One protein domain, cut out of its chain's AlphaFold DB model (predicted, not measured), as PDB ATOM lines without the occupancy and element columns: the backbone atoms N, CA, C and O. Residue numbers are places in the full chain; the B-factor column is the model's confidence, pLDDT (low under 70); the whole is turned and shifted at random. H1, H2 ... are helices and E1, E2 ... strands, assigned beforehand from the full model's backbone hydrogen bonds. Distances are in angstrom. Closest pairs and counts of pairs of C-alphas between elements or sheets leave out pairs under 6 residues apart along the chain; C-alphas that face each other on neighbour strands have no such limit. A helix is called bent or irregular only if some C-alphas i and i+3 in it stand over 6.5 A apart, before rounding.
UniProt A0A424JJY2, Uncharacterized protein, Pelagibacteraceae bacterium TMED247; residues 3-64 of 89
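What this domain is: This is residues 3 to 64 of the 89 residues of an uncharacterized protein of Pelagibacteraceae bacterium TMED247 (UniProt A0A424JJY2). Three antiparallel strands, E1, E2 and E3, make one small sheet, and a single helix, H1, packs across one face of it; no named element covers the other face. Between E3 and H1 a long loop, residues 29 to 43, leads from the sheet's edge strand E3 round to the helix. The printed part has 62 residues, with three named strands and then one named helix along the chain, in the order E1 E2 E3 H1. The sheet has the order E1, E2, E3, and the class is mixed, helices and strands, with under half of the residues, 29, in named elements. The whole is compact, with a radius of gyration of the C-alphas of 11.0 A and spans of 30 by 23 by 17 A.

How they stand to each other: E1, residues 3 to 6, and E2, residues 9 to 14, form a hairpin, antiparallel at 146 degrees. Across this pair N 4 and O 11 are 2.8 A apart, within hydrogen-bond range. E2 forms a second hairpin with E3, residues 23 to 28, antiparallel at 145 degrees, with N 14 and O 23 within hydrogen-bond range at 2.8 A. E1, E2 and E3 are a meander, each strand the antiparallel neighbour of the one before, with E1 and E3 as edge strands. H1, residues 44 to 56, is on the sheet at a height over the sheet of 8.1 A, giving two layers, a helix on one face of a sheet. It is over E1 and E2, but only just, with 3 of its C-alphas falling on each. It runs across the strands, at 76 degrees to E1 on the local plane. The closest C-alphas of E1 and H1, those of Val 4 and Ala 54, are 5.9 A apart. The closest of E3 and H1, those of Trp 24 and Tyr 47, are 6.9 A apart. In H1, 7 of 9 O i to N i+4 pairs are within hydrogen-bond range.

Where its parts are: E1 begins at C-alpha 3, (-58.337, 104.054, 62.877), and measures 10.0 A from first to last C-alpha. E2 measures 16.2 A, and E3 16.0 A. H1 measures 19.3 A and ends at C-alpha 56, (-70.291, 103.982, 63.783). It is irregular, but only just: C-alphas 45 and 48 are 7.0 A apart.

The domain as a whole: The two C-alphas farthest apart, those of Tyr 19 and Lys 30, are separated by 32.2 A. The printed part has no cut. The link from E1 to E2 is tight, that from E2 to E3 short, and that from E3 to H1 long. The mean pLDDT of the printed part is 83.2, and residues 33 to 37 are under 70.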
ATOM      1  N   GLU A   3     -58.608 102.621  62.913       90.94
ATOM      2  CA  GLU A   3     -58.337 104.054  62.877       90.94
ATOM      3  C   GLU A   3     -59.648 104.831  62.872       90.94
ATOM      4  O   GLU A   3     -60.592 104.483  62.168       90.94
ATOM      5  N   VAL A   4     -59.714 105.874  63.691       90.62
ATOM      6  CA  VAL A   4     -60.919 106.672  63.901       90.62
ATOM      7  C   VAL A   4     -60.560 108.138  63.801       90.62
ATOM      8  O   VAL A   4     -59.613 108.593  64.447       90.62
ATOM      9  N   LYS A   5     -61.340 108.891  63.024       90.00
ATOM     10  CA  LYS A   5     -61.257 110.350  62.994       90.00
ATOM     11  C   LYS A   5     -62.339 110.952  63.882       90.00
ATOM     12  O   LYS A   5     -63.515 110.689  63.673       90.00
ATOM     13  N   HIS A   6     -61.940 111.765  64.855       87.25
ATOM     14  CA  HIS A   6     -62.852 112.471  65.757       87.25
ATOM     15  C   HIS A   6     -62.277 113.853  66.099       87.25
ATOM     16  O   HIS A   6     -61.080 113.970  66.362       87.25
ATOM     17  N   ASP A   7     -63.103 114.902  66.047       84.25
ATOM     18  CA  ASP A   7     -62.700 116.308  66.249       84.25
ATOM     19  C   ASP A   7     -61.489 116.755  65.409       84.25
ATOM     20  O   ASP A   7     -60.572 117.415  65.902       84.25
ATOM     21  N   ASN A   8     -61.464 116.377  64.126       84.25
ATOM     22  CA  ASN A   8     -60.354 116.679  63.214       84.25
ATOM     23  C   ASN A   8     -58.993 116.117  63.690       84.25
ATOM     24  O   ASN A   8     -57.935 116.698  63.439       84.25
ATOM     25  N   ARG A   9     -59.021 114.994  64.418       86.06
ATOM     26  CA  ARG A   9     -57.845 114.237  64.861       86.06
ATOM     27  C   ARG A   9     -57.988 112.777  64.483       86.06
ATOM     28  O   ARG A   9     -59.100 112.255  64.449       86.06
ATOM     29  N   THR A  10     -56.861 112.121  64.256       88.94
ATOM     30  CA  THR A  10     -56.798 110.702  63.914       88.94
ATOM     31  C   THR A  10     -56.275 109.915  65.105       88.94
ATOM     32  O   THR A  10     -55.203 110.200  65.643       88.94
ATOM     33  N   TYR A  11     -57.031 108.898  65.492       90.19
ATOM     34  CA  TYR A  11     -56.740 107.996  66.592       90.19
ATOM     35  C   TYR A  11     -56.587 106.578  66.065       90.19
ATOM     36  O   TYR A  11     -57.298 106.171  65.150       90.19
ATOM     37  N   ARG A  12     -55.680 105.812  66.661       90.31
ATOM     38  CA  ARG A  12     -55.426 104.421  66.301       90.31
ATOM     39  C   ARG A  12     -55.559 103.546  67.531       90.31
ATOM     40  O   ARG A  12     -55.004 103.850  68.586       90.31
ATOM     41  N   TYR A  13     -56.282 102.451  67.382       90.75
ATOM     42  CA  TYR A  13     -56.350 101.412  68.392       90.75
ATOM     43  C   TYR A  13     -55.206 100.418  68.187       90.75
ATOM     44  O   TYR A  13     -55.070  99.801  67.125       90.75
ATOM     45  N   CYS A  14     -54.398 100.260  69.227       87.19
ATOM     46  CA  CYS A  14     -53.287  99.327  69.295       87.19
ATOM     47  C   CYS A  14     -53.664  98.169  70.218       87.19
ATOM     48  O   CYS A  14     -53.826  98.337  71.427       87.19
ATOM     49  N   ARG A  15     -53.792  96.970  69.645       83.31
ATOM     50  CA  ARG A  15     -54.006  95.739  70.409       83.31
ATOM     51  C   ARG A  15     -52.641  95.190  70.819       83.31
ATOM     52  O   ARG A  15     -51.819  94.922  69.951       83.31
ATOM     53  N   ASN A  16     -52.396  95.065  72.123       75.50
ATOM     54  CA  ASN A  16     -51.104  94.599  72.642       75.50
ATOM     55  C   ASN A  16     -50.967  93.070  72.519       75.50
ATOM     56  O   ASN A  16     -49.918  92.546  72.163       75.50
ATOM     57  N   SER A  17     -52.063  92.356  72.777       75.06
ATOM     58  CA  SER A  17     -52.181  90.904  72.656       75.06
ATOM     59  C   SER A  17     -53.655  90.527  72.483       75.06
ATOM     60  O   SER A  17     -54.538  91.318  72.814       75.06
ATOM     61  N   GLU A  18     -53.955  89.317  72.007       70.31
ATOM     62  CA  GLU A  18     -55.339  88.819  71.905       70.31
ATOM     63  C   GLU A  18     -56.055  88.732  73.264       70.31
ATOM     64  O   GLU A  18     -57.284  88.778  73.318       70.31
ATOM     65  N   TYR A  19     -55.291  88.628  74.354       70.44
ATOM     66  CA  TYR A  19     -55.795  88.429  75.716       70.44
ATOM     67  C   TYR A  19     -55.732  89.682  76.596       70.44
ATOM     68  O   TYR A  19     -56.141  89.626  77.755       70.44
ATOM     69  N   GLU A  20     -55.191  90.788  76.085       75.50
ATOM     70  CA  GLU A  20     -55.056  92.044  76.823       75.50
ATOM     71  C   GLU A  20     -55.959  93.125  76.232       75.50
ATOM     72  O   GLU A  20     -56.241  93.148  75.033       75.50
ATOM     73  N   VAL A  21     -56.403  94.046  77.088       77.06
ATOM     74  CA  VAL A  21     -57.129  95.238  76.647       77.06
ATOM     75  C   VAL A  21     -56.158  96.109  75.849       77.06
ATOM     76  O   VAL A  21     -55.093  96.477  76.348       77.06
ATOM     77  N   GLY A  22     -56.502  96.417  74.598       85.44
ATOM     78  CA  GLY A  22     -55.709  97.331  73.781       85.44
ATOM     79  C   GLY A  22     -55.794  98.768  74.289       85.44
ATOM     80  O   GLY A  22     -56.596  99.112  75.159       85.44
ATOM     81  N   TYR A  23     -54.958  99.633  73.734       88.62
ATOM     82  CA  TYR A  23     -54.930 101.048  74.078       88.62
ATOM     83  C   TYR A  23     -55.091 101.909  72.832       88.62
ATOM     84  O   TYR A  23     -54.700 101.534  71.729       88.62
ATOM     85  N   TRP A  24     -55.671 103.088  73.021       89.88
ATOM     86  CA  TRP A  24     -55.765 104.087  71.968       89.88
ATOM     87  C   TRP A  24     -54.570 105.029  72.017       89.88
ATOM     88  O   TRP A  24     -54.163 105.478  73.096       89.88
ATOM     89  N   ILE A  25     -54.044 105.350  70.841       90.44
ATOM     90  CA  ILE A  25     -53.020 106.371  70.636       90.44
ATOM     91  C   ILE A  25     -53.528 107.422  69.656       90.44
ATOM     92  O   ILE A  25     -54.273 107.110  68.728       90.44
ATOM     93  N   GLY A  26     -53.134 108.677  69.849       89.00
ATOM     94  CA  GLY A  26     -53.327 109.691  68.811       89.00
ATOM     95  C   GLY A  26     -52.220 109.583  67.768       89.00
ATOM     96  O   GLY A  26     -51.065 109.377  68.125       89.00
ATOM     97  N   ILE A  27     -52.561 109.707  66.492       88.19
ATOM     98  CA  ILE A  27     -51.608 109.655  65.374       88.19
ATOM     99  C   ILE A  27     -51.392 111.051  64.806       88.19
ATOM    100  O   ILE A  27     -50.257 111.489  64.659       88.19
ATOM    101  N   GLU A  28     -52.481 111.768  64.546       84.56
ATOM    102  CA  GLU A  28     -52.442 113.057  63.865       84.56
ATOM    103  C   GLU A  28     -53.434 114.026  64.506       84.56
ATOM    104  O   GLU A  28     -54.557 113.649  64.847       84.56
ATOM    105  N   GLY A  29     -53.018 115.278  64.687       77.38
ATOM    106  CA  GLY A  29     -53.865 116.336  65.228       77.38
ATOM    107  C   GLY A  29     -53.109 117.329  66.106       77.38
ATOM    108  O   GLY A  29     -51.959 117.118  66.489       77.38
ATOM    109  N   LYS A  30     -53.777 118.434  66.456       72.25
ATOM    110  CA  LYS A  30     -53.250 119.405  67.426       72.25
ATOM    111  C   LYS A  30     -53.309 118.839  68.850       72.25
ATOM    112  O   LYS A  30     -54.273 118.154  69.201       72.25
ATOM    113  N   ARG A  31     -52.306 119.186  69.670       71.25
ATOM    114  CA  ARG A  31     -52.266 118.927  71.123       71.25
ATOM    115  C   ARG A  31     -53.566 119.368  71.798       71.25
ATOM    116  O   ARG A  31     -54.071 120.448  71.497       71.25
ATOM    117  N   ASN A  32     -54.088 118.541  72.704       72.44
ATOM    118  CA  ASN A  32     -55.267 118.848  73.518       72.44
ATOM    119  C   ASN A  32     -55.329 117.947  74.766       72.44
ATOM    120  O   ASN A  32     -54.544 117.014  74.894       72.44
ATOM    121  N   ASN A  33     -56.334 118.137  75.620       69.69
ATOM    122  CA  ASN A  33     -56.592 117.320  76.813       69.69
ATOM    123  C   ASN A  33     -56.748 115.807  76.536       69.69
ATOM    124  O   ASN A  33     -56.495 114.994  77.419       69.69
ATOM    125  N   MET A  34     -57.127 115.402  75.314       65.56
ATOM    126  CA  MET A  34     -57.204 113.983  74.909       65.56
ATOM    127  C   MET A  34     -55.857 113.382  74.482       65.56
ATOM    128  O   MET A  34     -55.725 112.162  74.415       65.56
ATOM    129  N   PHE A  35     -54.877 114.214  74.129       68.56
ATOM    130  CA  PHE A  35     -53.682 113.798  73.403       68.56
ATOM    131  C   PHE A  35     -52.538 114.804  73.607       68.56
ATOM    132  O   PHE A  35     -52.557 115.922  73.084       68.56
ATOM    133  N   ASN A  36     -51.505 114.366  74.331       67.38
ATOM    134  CA  ASN A  36     -50.308 115.160  74.631       67.38
ATOM    135  C   ASN A  36     -49.324 115.288  73.454       67.38
ATOM    136  O   ASN A  36     -48.300 115.952  73.607       67.38
ATOM    137  N   GLY A  37     -49.595 114.688  72.294       69.62
ATOM    138  CA  GLY A  37     -48.708 114.702  71.125       69.62
ATOM    139  C   GLY A  37     -48.688 113.362  70.383       69.62
ATOM    140  O   GLY A  37     -49.113 112.357  70.958       69.62
ATOM    141  N   PRO A  38     -48.257 113.334  69.105       72.62
ATOM    142  CA  PRO A  38     -48.340 112.157  68.233       72.62
ATOM    143  C   PRO A  38     -47.752 110.917  68.905       72.62
ATOM    144  O   PRO A  38     -46.751 110.995  69.611       72.62
ATOM    145  N   HIS A  39     -48.431 109.784  68.733       78.81
ATOM    146  CA  HIS A  39     -48.135 108.490  69.349       78.81
ATOM    147  C   HIS A  39     -48.263 108.428  70.883       78.81
ATOM    148  O   HIS A  39     -47.882 107.427  71.488       78.81
ATOM    149  N   CYS A  40     -48.852 109.437  71.534       81.44
ATOM    150  CA  CYS A  40     -49.148 109.365  72.966       81.44
ATOM    151  C   CYS A  40     -50.383 108.506  73.261       81.44
ATOM    152  O   CYS A  40     -51.395 108.564  72.551       81.44
ATOM    153  N   LYS A  41     -50.313 107.772  74.377       84.56
ATOM    154  CA  LYS A  41     -51.438 107.023  74.941       84.56
ATOM    155  C   LYS A  41     -52.543 107.978  75.386       84.56
ATOM    156  O   LYS A  41     -52.292 108.958  76.084       84.56
ATOM    157  N   ILE A  42     -53.768 107.647  75.005       87.31
ATOM    158  CA  ILE A  42     -54.959 108.418  75.354       87.31
ATOM    159  C   ILE A  42     -55.459 107.985  76.740       87.31
ATOM    160  O   ILE A  42     -55.397 106.791  77.065       87.31
ATOM    161  N   PRO A  43     -55.977 108.913  77.562       87.25
ATOM    162  CA  PRO A  43     -56.636 108.574  78.818       87.25
ATOM    163  C   PRO A  43     -57.853 107.652  78.619       87.25
ATOM    164  O   PRO A  43     -58.662 107.860  77.713       87.25
ATOM    165  N   MET A  44     -58.031 106.666  79.506       85.94
ATOM    166  CA  MET A  44     -59.124 105.676  79.425       85.94
ATOM    167  C   MET A  44     -60.529 106.297  79.387       85.94
ATOM    168  O   MET A  44     -61.420 105.733  78.759       85.94
ATOM    169  N   MET A  45     -60.724 107.475  79.991       86.38
ATOM    170  CA  MET A  45     -61.999 108.215  79.957       86.38
ATOM    171  C   MET A  45     -62.517 108.469  78.531       86.38
ATOM    172  O   MET A  45     -63.724 108.536  78.314       86.38
ATOM    173  N   TYR A  46     -61.620 108.552  77.546       86.69
ATOM    174  CA  TYR A  46     -61.968 108.811  76.152       86.69
ATOM    175  C   TYR A  46     -62.129 107.541  75.308       86.69
ATOM    176  O   TYR A  46     -62.554 107.621  74.156       86.69
ATOM    177  N   TYR A  47     -61.837 106.356  75.857       89.19
ATOM    178  CA  TYR A  47     -61.867 105.104  75.088       89.19
ATOM    179  C   TYR A  47     -63.273 104.788  74.602       89.19
ATOM    180  O   TYR A  47     -63.441 104.369  73.463       89.19
ATOM    181  N   ARG A  48     -64.286 105.048  75.435       88.81
ATOM    182  CA  ARG A  48     -65.689 104.822  75.077       88.81
ATOM    183  C   ARG A  48     -66.126 105.685  73.893       88.81
ATOM    184  O   ARG A  48     -66.858 105.207  73.035       88.81
ATOM    185  N   VAL A  49     -65.659 106.932  73.828       90.81
ATOM    186  CA  VAL A  49     -65.973 107.850  72.721       90.81
ATOM    187  C   VAL A  49     -65.371 107.323  71.418       90.81
ATOM    188  O   VAL A  49     -66.083 107.165  70.432       90.81
ATOM    189  N   LEU A  50     -64.086 106.959  71.443       90.31
ATOM    190  CA  LEU A  50     -63.381 106.422  70.273       90.31
ATOM    191  C   LEU A  50     -63.929 105.061  69.830       90.31
ATOM    192  O   LEU A  50     -64.037 104.797  68.636       90.31
ATOM    193  N   GLN A  51     -64.319 104.215  70.782       90.94
ATOM    194  CA  GLN A  51     -64.958 102.934  70.502       90.94
ATOM    195  C   GLN A  51     -66.323 103.129  69.838       90.94
ATOM    196  O   GLN A  51     -66.602 102.469  68.845       90.94
ATOM    197  N   ASN A  52     -67.155 104.049  70.332       91.81
ATOM    198  CA  ASN A  52     -68.443 104.349  69.708       91.81
ATOM    199  C   ASN A  52     -68.270 104.867  68.277       91.81
ATOM    200  O   ASN A  52     -68.987 104.428  67.384       91.81
ATOM    201  N   GLU A  53     -67.303 105.751  68.040       91.62
ATOM    202  CA  GLU A  53     -66.994 106.229  66.690       91.62
ATOM    203  C   GLU A  53     -66.481 105.100  65.784       91.62
ATOM    204  O   GLU A  53     -66.917 104.984  64.642       91.62
ATOM    205  N   ALA A  54     -65.655 104.184  66.299       90.69
ATOM    206  CA  ALA A  54     -65.264 102.993  65.548       90.69
ATOM    207  C   ALA A  54     -66.474 102.119  65.174       90.69
ATOM    208  O   ALA A  54     -66.591 101.678  64.033       90.69
ATOM    209  N   LEU A  55     -67.401 101.896  66.110       90.69
ATOM    210  CA  LEU A  55     -68.631 101.145  65.842       90.69
ATOM    211  C   LEU A  55     -69.497 101.846  64.781       90.69
ATOM    212  O   LEU A  55     -70.043 101.178  63.907       90.69
ATOM    213  N   ARG A  56     -69.579 103.186  64.805       89.56
ATOM    214  CA  ARG A  56     -70.291 103.982  63.783       89.56
ATOM    215  C   ARG A  56     -69.653 103.881  62.400       89.56
ATOM    216  O   ARG A  56     -70.373 103.895  61.409       89.56
ATOM    217  N   LEU A  57     -68.329 103.755  62.334       88.31
ATOM    218  CA  LEU A  57     -67.583 103.526  61.092       88.31
ATOM    219  C   LEU A  57     -67.689 102.075  60.582       88.31
ATOM    220  O   LEU A  57     -67.161 101.769  59.516       88.31
ATOM    221  N   GLY A  58     -68.369 101.185  61.315       87.62
ATOM    222  CA  GLY A  58     -68.584  99.790  60.930       87.62
ATOM    223  C   GLY A  58     -67.533  98.810  61.457       87.62
ATOM    224  O   GLY A  58     -67.529  97.648  61.053       87.62
ATOM    225  N   TYR A  59     -66.647  99.231  62.365       88.19
ATOM    226  CA  TYR A  59     -65.722  98.302  63.014       88.19
ATOM    227  C   TYR A  59     -66.460  97.382  63.993       88.19
ATOM    228  O   TYR A  59     -67.394  97.790  64.680       88.19
ATOM    229  N   SER A  60     -66.012  96.128  64.094       84.75
ATOM    230  CA  SER A  60     -66.619  95.153  65.001       84.75
ATOM    231  C   SER A  60     -66.237  95.412  66.458       84.75
ATOM    232  O   SER A  60     -65.069  95.634  66.783       84.75
ATOM    233  N   ILE A  61     -67.205  95.264  67.366       82.69
ATOM    234  CA  ILE A  61     -66.965  95.357  68.811       82.69
ATOM    235  C   ILE A  61     -65.954  94.311  69.311       82.69
ATOM    236  O   ILE A  61     -65.240  94.545  70.287       82.69
ATOM    237  N   THR A  62     -65.841  93.179  68.606       80.38
ATOM    238  CA  THR A  62     -64.902  92.090  68.917       80.38
ATOM    239  C   THR A  62     -63.438  92.504  68.794       80.38
ATOM    240  O   THR A  62     -62.572  91.839  69.360       80.38
ATOM    241  N   GLU A  63     -63.138  93.609  68.110       76.81
ATOM    242  CA  GLU A  63     -61.786  94.170  68.042       76.81
ATOM    243  C   GLU A  63     -61.339  94.783  69.377       76.81
ATOM    244  O   GLU A  63     -60.147  94.815  69.683       76.81
ATOM    245  N   PHE A  64     -62.287  95.211  70.212       79.06
ATOM    246  CA  PHE A  64     -62.014  95.897  71.479       79.06
ATOM    247  C   PHE A  64     -62.137  94.985  72.700       79.06
ATOM    248  O   PHE A  64     -61.597  95.297  73.758       79.06
TER     249      PHE A  64